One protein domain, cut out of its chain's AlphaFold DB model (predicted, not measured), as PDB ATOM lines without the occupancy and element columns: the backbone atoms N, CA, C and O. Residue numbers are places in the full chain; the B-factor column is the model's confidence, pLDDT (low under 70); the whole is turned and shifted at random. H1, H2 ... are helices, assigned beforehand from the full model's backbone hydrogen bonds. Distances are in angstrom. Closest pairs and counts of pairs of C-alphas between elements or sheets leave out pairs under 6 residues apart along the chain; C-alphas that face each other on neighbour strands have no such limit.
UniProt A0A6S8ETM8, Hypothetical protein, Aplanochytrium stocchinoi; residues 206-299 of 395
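Overview. This is residues 206 to 299 of the 395 residues of the protein "Hypothetical protein" of Aplanochytrium stocchinoi (UniProt A0A6S8ETM8). Two helices cross as a slanted X, H1 over part of the longer H2, and a third, H3, starts beside the first half of H2 and runs away from it at about a right angle; residues 292 to 299, of which 292 to 296 belong to H3, stick out as an arm. The link between H2 and H3 folds back from the last residue of H2 towards its first half, where H3 begins. The printed part has 94 residues with three named helices, in the order H1, H2, H3, and no named strand, and its class is all helix. The whole is compact, with a radius of gyration of the C-alphas of 14.3 A and spans of 42 by 30 by 23 A.

Arrangement. After residues 206 to 216 comes H1, residues 217 to 234. H2, residues 244 to 268, touches H1, and the closest C-alphas are those of Leu 223 and Tyr 258, 6.3 A apart. The two stand at a steep tilt of 50 degrees and run opposite ways; H1 touches H2 with residues 219 to 227 alone, and H2 touches H1 with residues 254 to 262 alone. H3, residues 280 to 296, touches H2 with residues 280 to 284 alone, about perpendicular at 89 degrees; the closest C-alphas are those of Trp 251 and Pro 280, 5.2 A apart. H3 only just touches H1, with 3 pairs of C-alphas within 8 A; the closest are those of Leu 223 and Leu 283, 7.3 A apart. These two are about perpendicular, at 87 degrees. The helix packing is mostly crossed, with 0 of the 3 touching pairs at a shallow tilt. In H1, H2 and H3 every O i to N i+4 pair is within hydrogen-bond range.

Along the chain. H1 begins at C-alpha 217, at (-42.142, 27.582, -0.288), and is 26.0 A long from first to last C-alpha. H2 begins at C-alpha 244, at (-21.549, 30.030, 20.062), and is the longest helix by residues, 36.8 A from end to end. H3 measures 24.5 A and ends at C-alpha 296, at (-40.088, 12.647, 11.549).

Size, cuts and confidence. The two C-alphas farthest apart are those of Ser 242 and Lys 270, at 44.2 A. The printed part has no cut. The link from H1 to H2, 9 residues, is short, and that from H2 to H3, 11 residues, is long. Residues 240 to 245 stand free, as do residues 292 to 299, of which 292 to 296 belong to H3. The mean pLDDT of the printed part is 73.6, and it is under 70 at residues 206 to 213, 229, 231 to 246, 270 to 275 and 297 to 299.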
ATOM      1  N   ASN A 206     -39.410  49.680  -4.602       46.94
ATOM      2  CA  ASN A 206     -39.381  49.939  -3.171       46.94
ATOM      3  C   ASN A 206     -39.948  48.691  -2.489       46.94
ATOM      4  O   ASN A 206     -41.156  48.577  -2.290       46.94
ATOM      5  N   ALA A 207     -39.085  47.709  -2.224       49.50
ATOM      6  CA  ALA A 207     -39.459  46.483  -1.540       49.50
ATOM      7  C   ALA A 207     -39.962  46.845  -0.138       49.50
ATOM      8  O   ALA A 207     -39.190  47.194   0.753       49.50
ATOM      9  N   THR A 208     -41.277  46.801   0.059       46.81
ATOM     10  CA  THR A 208     -41.865  46.987   1.381       46.81
ATOM     11  C   THR A 208     -41.475  45.787   2.233       46.81
ATOM     12  O   THR A 208     -41.895  44.663   1.950       46.81
ATOM     13  N   VAL A 209     -40.669  46.013   3.271       52.09
ATOM     14  CA  VAL A 209     -40.282  44.973   4.231       52.09
ATOM     15  C   VAL A 209     -41.530  44.536   4.996       52.09
ATOM     16  O   VAL A 209     -41.955  45.165   5.964       52.09
ATOM     17  N   SER A 210     -42.163  43.460   4.534       54.16
ATOM     18  CA  SER A 210     -43.303  42.854   5.213       54.16
ATOM     19  C   SER A 210     -42.799  41.935   6.319       54.16
ATOM     20  O   SER A 210     -41.939  41.096   6.082       54.16
ATOM     21  N   ARG A 211     -43.340  42.055   7.536       57.22
ATOM     22  CA  ARG A 211     -43.069  41.123   8.644       57.22
ATOM     23  C   ARG A 211     -44.114  40.006   8.648       57.22
ATOM     24  O   ARG A 211     -45.001  39.982   9.497       57.22
ATOM     25  N   SER A 212     -44.031  39.082   7.695       66.69
ATOM     26  CA  SER A 212     -44.875  37.879   7.711       66.69
ATOM     27  C   SER A 212     -44.309  36.830   8.669       66.69
ATOM     28  O   SER A 212     -43.109  36.555   8.669       66.69
ATOM     29  N   LYS A 213     -45.174  36.193   9.467       69.94
ATOM     30  CA  LYS A 213     -44.798  35.020  10.280       69.94
ATOM     31  C   LYS A 213     -44.688  33.738   9.447       69.94
ATOM     32  O   LYS A 213     -43.999  32.813   9.867       69.94
ATOM     33  N   ASN A 214     -45.334  33.698   8.283       81.31
ATOM     34  CA  ASN A 214     -45.398  32.512   7.437       81.31
ATOM     35  C   ASN A 214     -44.207  32.485   6.481       81.31
ATOM     36  O   ASN A 214     -43.841  33.530   5.939       81.31
ATOM     37  N   TRP A 215     -43.629  31.303   6.286       83.75
ATOM     38  CA  TRP A 215     -42.577  31.046   5.307       83.75
ATOM     39  C   TRP A 215     -43.217  30.570   4.011       83.75
ATOM     40  O   TRP A 215     -44.050  29.665   4.024       83.75
ATOM     41  N   SER A 216     -42.870  31.210   2.901       82.75
ATOM     42  CA  SER A 216     -43.270  30.733   1.581       82.75
ATOM     43  C   SER A 216     -42.384  29.569   1.138       82.75
ATOM     44  O   SER A 216     -41.214  29.497   1.506       82.75
ATOM     45  N   HIS A 217     -42.914  28.691   0.283       77.19
ATOM     46  CA  HIS A 217     -42.142  27.582  -0.288       77.19
ATOM     47  C   HIS A 217     -40.839  28.061  -0.955       77.19
ATOM     48  O   HIS A 217     -39.784  27.466  -0.761       77.19
ATOM     49  N   LYS A 218     -40.887  29.201  -1.661       77.81
ATOM     50  CA  LYS A 218     -39.704  29.821  -2.275       77.81
ATOM     51  C   LYS A 218     -38.646  30.216  -1.240       77.81
ATOM     52  O   LYS A 218     -37.467  29.961  -1.458       77.81
ATOM     53  N   GLU A 219     -39.051  30.810  -0.115       85.62
ATOM     54  CA  GLU A 219     -38.127  31.134   0.982       85.62
ATOM     55  C   GLU A 219     -37.487  29.870   1.573       85.62
ATOM     56  O   GLU A 219     -36.295  29.871   1.872       85.62
ATOM     57  N   GLU A 220     -38.248  28.783   1.720       85.44
ATOM     58  CA  GLU A 220     -37.732  27.517   2.253       85.44
ATOM     59  C   GLU A 220     -36.690  26.876   1.332       85.44
ATOM     60  O   GLU A 220     -35.632  26.464   1.808       85.44
ATOM     61  N   VAL A 221     -36.951  26.854   0.022       80.25
ATOM     62  CA  VAL A 221     -36.014  26.322  -0.983       80.25
ATOM     63  C   VAL A 221     -34.707  27.119  -0.987       80.25
ATOM     64  O   VAL A 221     -33.629  26.529  -0.916       80.25
ATOM     65  N   VAL A 222     -34.783  28.456  -0.997       85.00
ATOM     66  CA  VAL A 222     -33.586  29.315  -0.966       85.00
ATOM     67  C   VAL A 222     -32.808  29.123   0.335       85.00
ATOM     68  O   VAL A 222     -31.586  28.989   0.303       85.00
ATOM     69  N   LEU A 223     -33.493  29.071   1.483       87.75
ATOM     70  CA  LEU A 223     -32.843  28.841   2.773       87.75
ATOM     71  C   LEU A 223     -32.071  27.518   2.785       87.75
ATOM     72  O   LEU A 223     -30.927  27.486   3.235       87.75
ATOM     73  N   VAL A 224     -32.666  26.440   2.276       83.25
ATOM     74  CA  VAL A 224     -31.990  25.144   2.223       83.25
ATOM     75  C   VAL A 224     -30.809  25.164   1.263       83.25
ATOM     76  O   VAL A 224     -29.727  24.749   1.672       83.25
ATOM     77  N   GLY A 225     -30.959  25.718   0.058       79.38
ATOM     78  CA  GLY A 225     -29.848  25.838  -0.892       79.38
ATOM     79  C   GLY A 225     -28.636  26.561  -0.295       79.38
ATOM     80  O   GLY A 225     -27.511  26.070  -0.367       79.38
ATOM     81  N   VAL A 226     -28.875  27.679   0.396       83.81
ATOM     82  CA  VAL A 226     -27.820  28.487   1.030       83.81
ATOM     83  C   VAL A 226     -27.144  27.755   2.196       83.81
ATOM     84  O   VAL A 226     -25.936  27.879   2.395       83.81
ATOM     85  N   VAL A 227     -27.898  26.973   2.973       82.06
ATOM     86  CA  VAL A 227     -27.338  26.178   4.075       82.06
ATOM     87  C   VAL A 227     -26.508  25.000   3.558       82.06
ATOM     88  O   VAL A 227     -25.435  24.725   4.100       82.06
ATOM     89  N   PHE A 228     -26.969  24.328   2.502       74.50
ATOM     90  CA  PHE A 228     -26.263  23.205   1.891       74.50
ATOM     91  C   PHE A 228     -24.939  23.604   1.268       74.50
ATOM     92  O   PHE A 228     -23.939  22.937   1.510       74.50
ATOM     93  N   ASP A 229     -24.904  24.699   0.512       69.06
ATOM     94  CA  ASP A 229     -23.655  25.167  -0.091       69.06
ATOM     95  C   ASP A 229     -22.584  25.454   0.961       69.06
ATOM     96  O   ASP A 229     -21.426  25.069   0.804       69.06
ATOM     97  N   ARG A 230     -22.979  26.046   2.092       70.56
ATOM     98  CA  ARG A 230     -22.052  26.243   3.202       70.56
ATOM     99  C   ARG A 230     -21.578  24.920   3.795       70.56
ATOM    100  O   ARG A 230     -20.397  24.799   4.108       70.56
ATOM    101  N   PHE A 231     -22.479  23.953   3.956       65.81
ATOM    102  CA  PHE A 231     -22.125  22.626   4.451       65.81
ATOM    103  C   PHE A 231     -21.142  21.920   3.506       65.81
ATOM    104  O   PHE A 231     -20.142  21.391   3.975       65.81
ATOM    105  N   PHE A 232     -21.355  21.976   2.188       57.69
ATOM    106  CA  PHE A 232     -20.437  21.401   1.201       57.69
ATOM    107  C   PHE A 232     -19.109  22.160   1.107       57.69
ATOM    108  O   PHE A 232     -18.059  21.542   0.976       57.69
ATOM    109  N   SER A 233     -19.134  23.487   1.236       60.09
ATOM    110  CA  SER A 233     -17.932  24.325   1.180       60.09
ATOM    111  C   SER A 233     -17.055  24.223   2.434       60.09
ATOM    112  O   SER A 233     -15.854  24.463   2.357       60.09
ATOM    113  N   GLN A 234     -17.637  23.925   3.602       58.78
ATOM    114  CA  GLN A 234     -16.926  23.907   4.891       58.78
ATOM    115  C   GLN A 234     -16.918  22.529   5.574       58.78
ATOM    116  O   GLN A 234     -16.377  22.399   6.669       58.78
ATOM    117  N   GLY A 235     -17.520  21.506   4.959       48.50
ATOM    118  CA  GLY A 235     -17.623  20.132   5.472       48.50
ATOM    119  C   GLY A 235     -18.546  19.954   6.683       48.50
ATOM    120  O   GLY A 235     -18.803  18.826   7.094       48.50
ATOM    121  N   SER A 236     -19.032  21.043   7.287       53.91
ATOM    122  CA  SER A 236     -19.844  21.017   8.500       53.91
ATOM    123  C   SER A 236     -20.464  22.391   8.794       53.91
ATOM    124  O   SER A 236     -19.834  23.428   8.585       53.91
ATOM    125  N   LEU A 237     -21.691  22.413   9.334       52.34
ATOM    126  CA  LEU A 237     -22.245  23.596  10.024       52.34
ATOM    127  C   LEU A 237     -21.783  23.681  11.485       52.34
ATOM    128  O   LEU A 237     -21.842  24.753  12.082       52.34
ATOM    129  N   ASN A 238     -21.329  22.559  12.046       46.69
ATOM    130  CA  ASN A 238     -20.603  22.521  13.304       46.69
ATOM    131  C   ASN A 238     -19.162  22.928  13.022       46.69
ATOM    132  O   ASN A 238     -18.327  22.125  12.604       46.69
ATOM    133  N   THR A 239     -18.847  24.187  13.283       46.44
ATOM    134  CA  THR A 239     -17.473  24.508  13.623       46.44
ATOM    135  C   THR A 239     -17.169  23.733  14.905       46.44
ATOM    136  O   THR A 239     -17.834  23.939  15.914       46.44
ATOM    137  N   ASN A 240     -16.168  22.849  14.904       46.56
ATOM    138  CA  ASN A 240     -15.653  22.201  16.125       46.56
ATOM    139  C   ASN A 240     -15.111  23.212  17.164       46.56
ATOM    140  O   ASN A 240     -14.493  22.834  18.158       46.56
ATOM    141  N   SER A 241     -15.317  24.512  16.956       45.72
ATOM    142  CA  SER A 241     -15.128  25.530  17.962       45.72
ATOM    143  C   SER A 241     -16.318  25.524  18.921       45.72
ATOM    144  O   SER A 241     -17.467  25.768  18.567       45.72
ATOM    145  N   SER A 242     -16.014  25.334  20.197       50.81
ATOM    146  CA  SER A 242     -16.889  25.512  21.362       50.81
ATOM    147  C   SER A 242     -17.496  26.924  21.511       50.81
ATOM    148  O   SER A 242     -17.990  27.293  22.578       50.81
ATOM    149  N   LYS A 243     -17.464  27.756  20.465       57.22
ATOM    150  CA  LYS A 243     -17.831  29.167  20.496       57.22
ATOM    151  C   LYS A 243     -19.149  29.368  19.760       57.22
ATOM    152  O   LYS A 243     -19.192  29.467  18.540       57.22
ATOM    153  N   LYS A 244     -20.226  29.552  20.531       61.62
ATOM    154  CA  LYS A 244     -21.549  30.030  20.062       61.62
ATOM    155  C   LYS A 244     -21.464  31.263  19.141       61.62
ATOM    156  O   LYS A 244     -22.377  31.530  18.361       61.62
ATOM    157  N   GLU A 245     -20.377  32.026  19.236       66.31
ATOM    158  CA  GLU A 245     -20.087  33.176  18.379       66.31
ATOM    159  C   GLU A 245     -19.843  32.797  16.910       66.31
ATOM    160  O   GLU A 245     -20.278  33.536  16.022       66.31
ATOM    161  N   ASP A 246     -19.235  31.639  16.643       68.75
ATOM    162  CA  ASP A 246     -18.933  31.174  15.286       68.75
ATOM    163  C   ASP A 246     -20.209  30.717  14.569       68.75
ATOM    164  O   ASP A 246     -20.449  31.102  13.421       68.75
ATOM    165  N   GLU A 247     -21.110  30.027  15.280       72.94
ATOM    166  CA  GLU A 247     -22.448  29.688  14.777       72.94
ATOM    167  C   GLU A 247     -23.268  30.963  14.494       72.94
ATOM    168  O   GLU A 247     -23.897  31.107  13.440       72.94
ATOM    169  N   ALA A 248     -23.227  31.951  15.396       77.56
ATOM    170  CA  ALA A 248     -23.913  33.224  15.190       77.56
ATOM    171  C   ALA A 248     -23.357  33.998  13.979       77.56
ATOM    172  O   ALA A 248     -24.122  34.608  13.223       77.56
ATOM    173  N   CYS A 249     -22.039  33.972  13.767       81.12
ATOM    174  CA  CYS A 249     -21.394  34.562  12.595       81.12
ATOM    175  C   CYS A 249     -21.769  33.806  11.309       81.12
ATOM    176  O   CYS A 249     -21.994  34.417  10.254       81.12
ATOM    177  N   ALA A 250     -21.926  32.483  11.403       81.88
ATOM    178  CA  ALA A 250     -22.339  31.653  10.290       81.88
ATOM    179  C   ALA A 250     -23.734  32.034   9.782       81.88
ATOM    180  O   ALA A 250     -23.898  32.391   8.611       81.88
ATOM    181  N   TRP A 251     -24.718  32.087  10.676       86.88
ATOM    182  CA  TRP A 251     -26.084  32.474  10.319       86.88
ATOM    183  C   TRP A 251     -26.199  33.917   9.820       86.88
ATOM    184  O   TRP A 251     -27.032  34.197   8.959       86.88
ATOM    185  N   LYS A 252     -25.353  34.839  10.298       87.50
ATOM    186  CA  LYS A 252     -25.281  36.204   9.743       87.50
ATOM    187  C   LYS A 252     -24.829  36.204   8.285       87.50
ATOM    188  O   LYS A 252     -25.412  36.909   7.474       87.50
ATOM    189  N   THR A 253     -23.828  35.395   7.949       84.81
ATOM    190  CA  THR A 253     -23.347  35.272   6.565       84.81
ATOM    191  C   THR A 253     -24.404  34.618   5.673       84.81
ATOM    192  O   THR A 253     -24.676  35.109   4.582       84.81
ATOM    193  N   LEU A 254     -25.063  33.562   6.168       87.44
ATOM    194  CA  LEU A 254     -26.160  32.894   5.458       87.44
ATOM    195  C   LEU A 254     -27.327  33.856   5.184       87.44
ATOM    196  O   LEU A 254     -27.873  33.824   4.088       87.44
ATOM    197  N   LYS A 255     -27.665  34.759   6.125       91.12
ATOM    198  CA  LYS A 255     -28.676  35.814   5.904       91.12
ATOM    199  C   LYS A 255     -28.330  36.683   4.697       91.12
ATOM    200  O   LYS A 255     -29.194  36.904   3.861       91.12
ATOM    201  N   VAL A 256     -27.088  37.154   4.600       86.94
ATOM    202  CA  VAL A 256     -26.666  38.036   3.498       86.94
ATOM    203  C   VAL A 256     -26.834  37.340   2.145       86.94
ATOM    204  O   VAL A 256     -27.352  37.940   1.207       86.94
ATOM    205  N   ILE A 257     -26.444  36.066   2.050       86.19
ATOM    206  CA  ILE A 257     -26.584  35.279   0.816       86.19
ATOM    207  C   ILE A 257     -28.068  35.033   0.500       86.19
ATOM    208  O   ILE A 257     -28.504  35.263  -0.625       86.19
ATOM    209  N   TYR A 258     -28.853  34.628   1.501       89.88
ATOM    210  CA  TYR A 258     -30.298  34.410   1.391       89.88
ATOM    211  C   TYR A 258     -31.041  35.652   0.871       89.88
ATOM    212  O   TYR A 258     -31.809  35.565  -0.085       89.88
ATOM    213  N   GLU A 259     -30.783  36.823   1.458       88.06
ATOM    214  CA  GLU A 259     -31.434  38.079   1.065       88.06
ATOM    215  C   GLU A 259     -31.020  38.525  -0.334       88.06
ATOM    216  O   GLU A 259     -31.856  39.012  -1.095       88.06
ATOM    217  N   ARG A 260     -29.753  38.303  -0.704       85.44
ATOM    218  CA  ARG A 260     -29.263  38.593  -2.051       85.44
ATOM    219  C   ARG A 260     -29.988  37.760  -3.108       85.44
ATOM    220  O   ARG A 260     -30.473  38.332  -4.074       85.44
ATOM    221  N   ILE A 261     -30.119  36.447  -2.904       84.00
ATOM    222  CA  ILE A 261     -30.807  35.559  -3.859       84.00
ATOM    223  C   ILE A 261     -32.274  35.973  -4.029       84.00
ATOM    224  O   ILE A 261     -32.769  36.054  -5.152       84.00
ATOM    225  N   LEU A 262     -32.971  36.280  -2.930       83.31
ATOM    226  CA  LEU A 262     -34.364  36.732  -3.000       83.31
ATOM    227  C   LEU A 262     -34.512  38.083  -3.709       83.31
ATOM    228  O   LEU A 262     -35.440  38.254  -4.503       83.31
ATOM    229  N   SER A 263     -33.602  39.024  -3.449       82.00
ATOM    230  CA  SER A 263     -33.571  40.320  -4.131       82.00
ATOM    231  C   SER A 263     -33.313  40.161  -5.633       82.00
ATOM    232  O   SER A 263     -34.061  40.710  -6.443       82.00
ATOM    233  N   ASP A 264     -32.302  39.379  -6.017       80.56
ATOM    234  CA  ASP A 264     -31.935  39.155  -7.419       80.56
ATOM    235  C   ASP A 264     -33.075  38.464  -8.184       80.56
ATOM    236  O   ASP A 264     -33.412  38.860  -9.304       80.56
ATOM    237  N   HIS A 265     -33.740  37.484  -7.561       75.00
ATOM    238  CA  HIS A 265     -34.929  36.854  -8.131       75.00
ATOM    239  C   HIS A 265     -36.058  37.876  -8.342       75.00
ATOM    240  O   HIS A 265     -36.620  37.939  -9.433       75.00
ATOM    241  N   ALA A 266     -36.383  38.698  -7.335       76.06
ATOM    242  CA  ALA A 266     -37.447  39.701  -7.435       76.06
ATOM    243  C   ALA A 266     -37.191  40.735  -8.548       76.06
ATOM    244  O   ALA A 266     -38.121  41.114  -9.265       76.06
ATOM    245  N   GLN A 267     -35.932  41.150  -8.728       73.69
ATOM    246  CA  GLN A 267     -35.529  42.050  -9.810       73.69
ATOM    247  C   GLN A 267     -35.734  41.413 -11.189       73.69
ATOM    248  O   GLN A 267     -36.298  42.048 -12.081       73.69
ATOM    249  N   ARG A 268     -35.329  40.148 -11.370       70.94
ATOM    250  CA  ARG A 268     -35.454  39.453 -12.664       70.94
ATOM    251  C   ARG A 268     -36.901  39.169 -13.047       70.94
ATOM    252  O   ARG A 268     -37.262  39.340 -14.208       70.94
ATOM    253  N   THR A 269     -37.744  38.783 -12.092       71.38
ATOM    254  CA  THR A 269     -39.161  38.493 -12.367       71.38
ATOM    255  C   THR A 269     -40.022  39.748 -12.501       71.38
ATOM    256  O   THR A 269     -41.219  39.629 -12.748       71.38
ATOM    257  N   LYS A 270     -39.447  40.953 -12.337       69.88
ATOM    258  CA  LYS A 270     -40.169  42.242 -12.314       69.88
ATOM    259  C   LYS A 270     -41.351  42.252 -11.335       69.88
ATOM    260  O   LYS A 270     -42.277  43.049 -11.465       69.88
ATOM    261  N   THR A 271     -41.337  41.360 -10.348       65.56
ATOM    262  CA  THR A 271     -42.366  41.289  -9.317       65.56
ATOM    263  C   THR A 271     -41.888  42.113  -8.135       65.56
ATOM    264  O   THR A 271     -41.005  41.673  -7.405       65.56
ATOM    265  N   CYS A 272     -42.511  43.263  -7.885       56.50
ATOM    266  CA  CYS A 272     -42.250  44.055  -6.677       56.50
ATOM    267  C   CYS A 272     -42.905  43.466  -5.413       56.50
ATOM    268  O   CYS A 272     -43.208  44.199  -4.471       56.50
ATOM    269  N   ASN A 273     -43.145  42.151  -5.372       62.47
ATOM    270  CA  ASN A 273     -43.594  41.500  -4.148       62.47
ATOM    271  C   ASN A 273     -42.454  41.618  -3.135       62.47
ATOM    272  O   ASN A 273     -41.392  41.030  -3.330       62.47
ATOM    273  N   GLY A 274     -42.663  42.426  -2.093       59.09
ATOM    274  CA  GLY A 274     -41.665  42.650  -1.053       59.09
ATOM    275  C   GLY A 274     -41.199  41.319  -0.474       59.09
ATOM    276  O   GLY A 274     -42.018  40.516  -0.019       59.09
ATOM    277  N   PHE A 275     -39.892  41.067  -0.513       69.25
ATOM    278  CA  PHE A 275     -39.322  39.945   0.216       69.25
ATOM    279  C   PHE A 275     -39.384  40.252   1.716       69.25
ATOM    280  O   PHE A 275     -39.230  41.393   2.158       69.25
ATOM    281  N   ILE A 276     -39.672  39.225   2.507       75.31
ATOM    282  CA  ILE A 276     -39.760  39.349   3.959       75.31
ATOM    283  C   ILE A 276     -38.339  39.293   4.507       75.31
ATOM    284  O   ILE A 276     -37.649  38.286   4.351       75.31
ATOM    285  N   GLU A 277     -37.894  40.366   5.158       82.12
ATOM    286  CA  GLU A 277     -36.592  40.359   5.823       82.12
ATOM    287  C   GLU A 277     -36.621  39.373   7.002       82.12
ATOM    288  O   GLU A 277     -37.518  39.405   7.856       82.12
ATOM    289  N   ARG A 278     -35.634  38.471   7.062       87.50
ATOM    290  CA  ARG A 278     -35.549  37.420   8.085       87.50
ATOM    291  C   ARG A 278     -34.308  37.623   8.934       87.50
ATOM    292  O   ARG A 278     -33.195  37.709   8.434       87.50
ATOM    293  N   THR A 279     -34.469  37.634  10.255       90.00
ATOM    294  CA  THR A 279     -33.303  37.681  11.150       90.00
ATOM    295  C   THR A 279     -32.501  36.372  11.070       90.00
ATOM    296  O   THR A 279     -33.089  35.316  10.822       90.00
ATOM    297  N   PRO A 280     -31.185  36.375  11.371       89.25
ATOM    298  CA  PRO A 280     -30.382  35.146  11.385       89.25
ATOM    299  C   PRO A 280     -30.957  34.077  12.326       89.25
ATOM    300  O   PRO A 280     -30.955  32.887  12.021       89.25
ATOM    301  N   LYS A 281     -31.528  34.514  13.457       89.12
ATOM    302  CA  LYS A 281     -32.204  33.647  14.430       89.12
ATOM    303  C   LYS A 281     -33.477  33.017  13.856       89.12
ATOM    304  O   LYS A 281     -33.765  31.865  14.167       89.12
ATOM    305  N   ALA A 282     -34.229  33.751  13.032       90.12
ATOM    306  CA  ALA A 282     -35.410  33.221  12.355       90.12
ATOM    307  C   ALA A 282     -35.029  32.156  11.317       90.12
ATOM    308  O   ALA A 282     -35.645  31.096  11.312       90.12
ATOM    309  N   LEU A 283     -33.982  32.401  10.517       90.69
ATOM    310  CA  LEU A 283     -33.450  31.432   9.549       90.69
ATOM    311  C   LEU A 283     -32.972  30.150  10.250       90.69
ATOM    312  O   LEU A 283     -33.403  29.059   9.892       90.69
ATOM    313  N   SER A 284     -32.171  30.288  11.312       90.06
ATOM    314  CA  SER A 284     -31.685  29.156  12.113       90.06
ATOM    315  C   SER A 284     -32.826  28.341  12.727       90.06
ATOM    316  O   SER A 284     -32.872  27.118  12.593       90.06
ATOM    317  N   ARG A 285     -33.795  29.012  13.370       89.81
ATOM    318  CA  ARG A 285     -34.958  28.347  13.972       89.81
ATOM    319  C   ARG A 285     -35.783  27.612  12.920       89.81
ATOM    320  O   ARG A 285     -36.162  26.471  13.157       89.81
ATOM    321  N   HIS A 286     -36.056  28.250  11.783       91.00
ATOM    322  CA  HIS A 286     -36.856  27.635  10.725       91.00
ATOM    323  C   HIS A 286     -36.150  26.430  10.112       91.00
ATOM    324  O   HIS A 286     -36.755  25.373   9.971       91.00
ATOM    325  N   PHE A 287     -34.845  26.534   9.862       87.19
ATOM    326  CA  PHE A 287     -34.048  25.408   9.385       87.19
ATOM    327  C   PHE A 287     -34.062  24.218  10.355       87.19
ATOM    328  O   PHE A 287     -34.241  23.081   9.921       87.19
ATOM    329  N   LYS A 288     -33.968  24.457  11.672       86.81
ATOM    330  CA  LYS A 288     -34.111  23.396  12.691       86.81
ATOM    331  C   LYS A 288     -35.487  22.724  12.634       86.81
ATOM    332  O   LYS A 288     -35.563  21.502  12.712       86.81
ATOM    333  N   VAL A 289     -36.556  23.501  12.441       86.44
ATOM    334  CA  VAL A 289     -37.920  22.971  12.270       86.44
ATOM    335  C   VAL A 289     -38.034  22.126  10.998       86.44
ATOM    336  O   VAL A 289     -38.597  21.036  11.049       86.44
ATOM    337  N   MET A 290     -37.486  22.588   9.871       82.56
ATOM    338  CA  MET A 290     -37.483  21.818   8.619       82.56
ATOM    339  C   MET A 290     -36.718  20.500   8.776       82.56
ATOM    340  O   MET A 290     -37.230  19.452   8.395       82.56
ATOM    341  N   LYS A 291     -35.544  20.531   9.420       77.06
ATOM    342  CA  LYS A 291     -34.757  19.328   9.722       77.06
ATOM    343  C   LYS A 291     -35.549  18.336  10.581       77.06
ATOM    344  O   LYS A 291     -35.606  17.164  10.234       77.06
ATOM    345  N   ALA A 292     -36.196  18.800  11.653       78.38
ATOM    346  CA  ALA A 292     -37.017  17.945  12.515       78.38
ATOM    347  C   ALA A 292     -38.164  17.278  11.737       78.38
ATOM    348  O   ALA A 292     -38.312  16.059  11.784       78.38
ATOM    349  N   ARG A 293     -38.906  18.053  10.931       75.38
ATOM    350  CA  ARG A 293     -39.985  17.533  10.069       75.38
ATOM    351  C   ARG A 293     -39.488  16.493   9.069       75.38
ATOM    352  O   ARG A 293     -40.201  15.542   8.762       75.38
ATOM    353  N   MET A 294     -38.284  16.688   8.540       70.00
ATOM    354  CA  MET A 294     -37.668  15.762   7.599       70.00
ATOM    355  C   MET A 294     -37.359  14.412   8.257       70.00
ATOM    356  O   MET A 294     -37.685  13.364   7.696       70.00
ATOM    357  N   THR A 295     -36.793  14.451   9.467       71.62
ATOM    358  CA  THR A 295     -36.492  13.261  10.270       71.62
ATOM    359  C   THR A 295     -37.763  12.524  10.694       71.62
ATOM    360  O   THR A 295     -37.833  11.307  10.552       71.62
ATOM    361  N   GLU A 296     -38.795  13.238  11.155       72.19
ATOM    362  CA  GLU A 296     -40.088  12.647  11.549       72.19
ATOM    363  C   GLU A 296     -40.752  11.877  10.402       72.19
ATOM    364  O   GLU A 296     -41.315  10.801  10.602       72.19
ATOM    365  N   ARG A 297     -40.642  12.403   9.180       66.38
ATOM    366  CA  ARG A 297     -41.162  11.762   7.967       66.38
ATOM    367  C   ARG A 297     -40.259  10.661   7.410       66.38
ATOM    368  O   ARG A 297     -40.595  10.069   6.391       66.38
ATOM    369  N   LYS A 298     -39.134  10.361   8.073       69.12
ATOM    370  CA  LYS A 298     -38.154   9.342   7.657       69.12
ATOM    371  C   LYS A 298     -37.648   9.546   6.225       69.12
ATOM    372  O   LYS A 298     -37.344   8.583   5.524       69.12
ATOM    373  N   HIS A 299     -37.554  10.796   5.779       62.44
ATOM    374  CA  HIS A 299     -36.973  11.078   4.474       62.44
ATOM    375  C   HIS A 299     -35.471  10.819   4.500       62.44
ATOM    376  O   HIS A 299     -34.749  11.367   5.330       62.44
TER     377      HIS A 299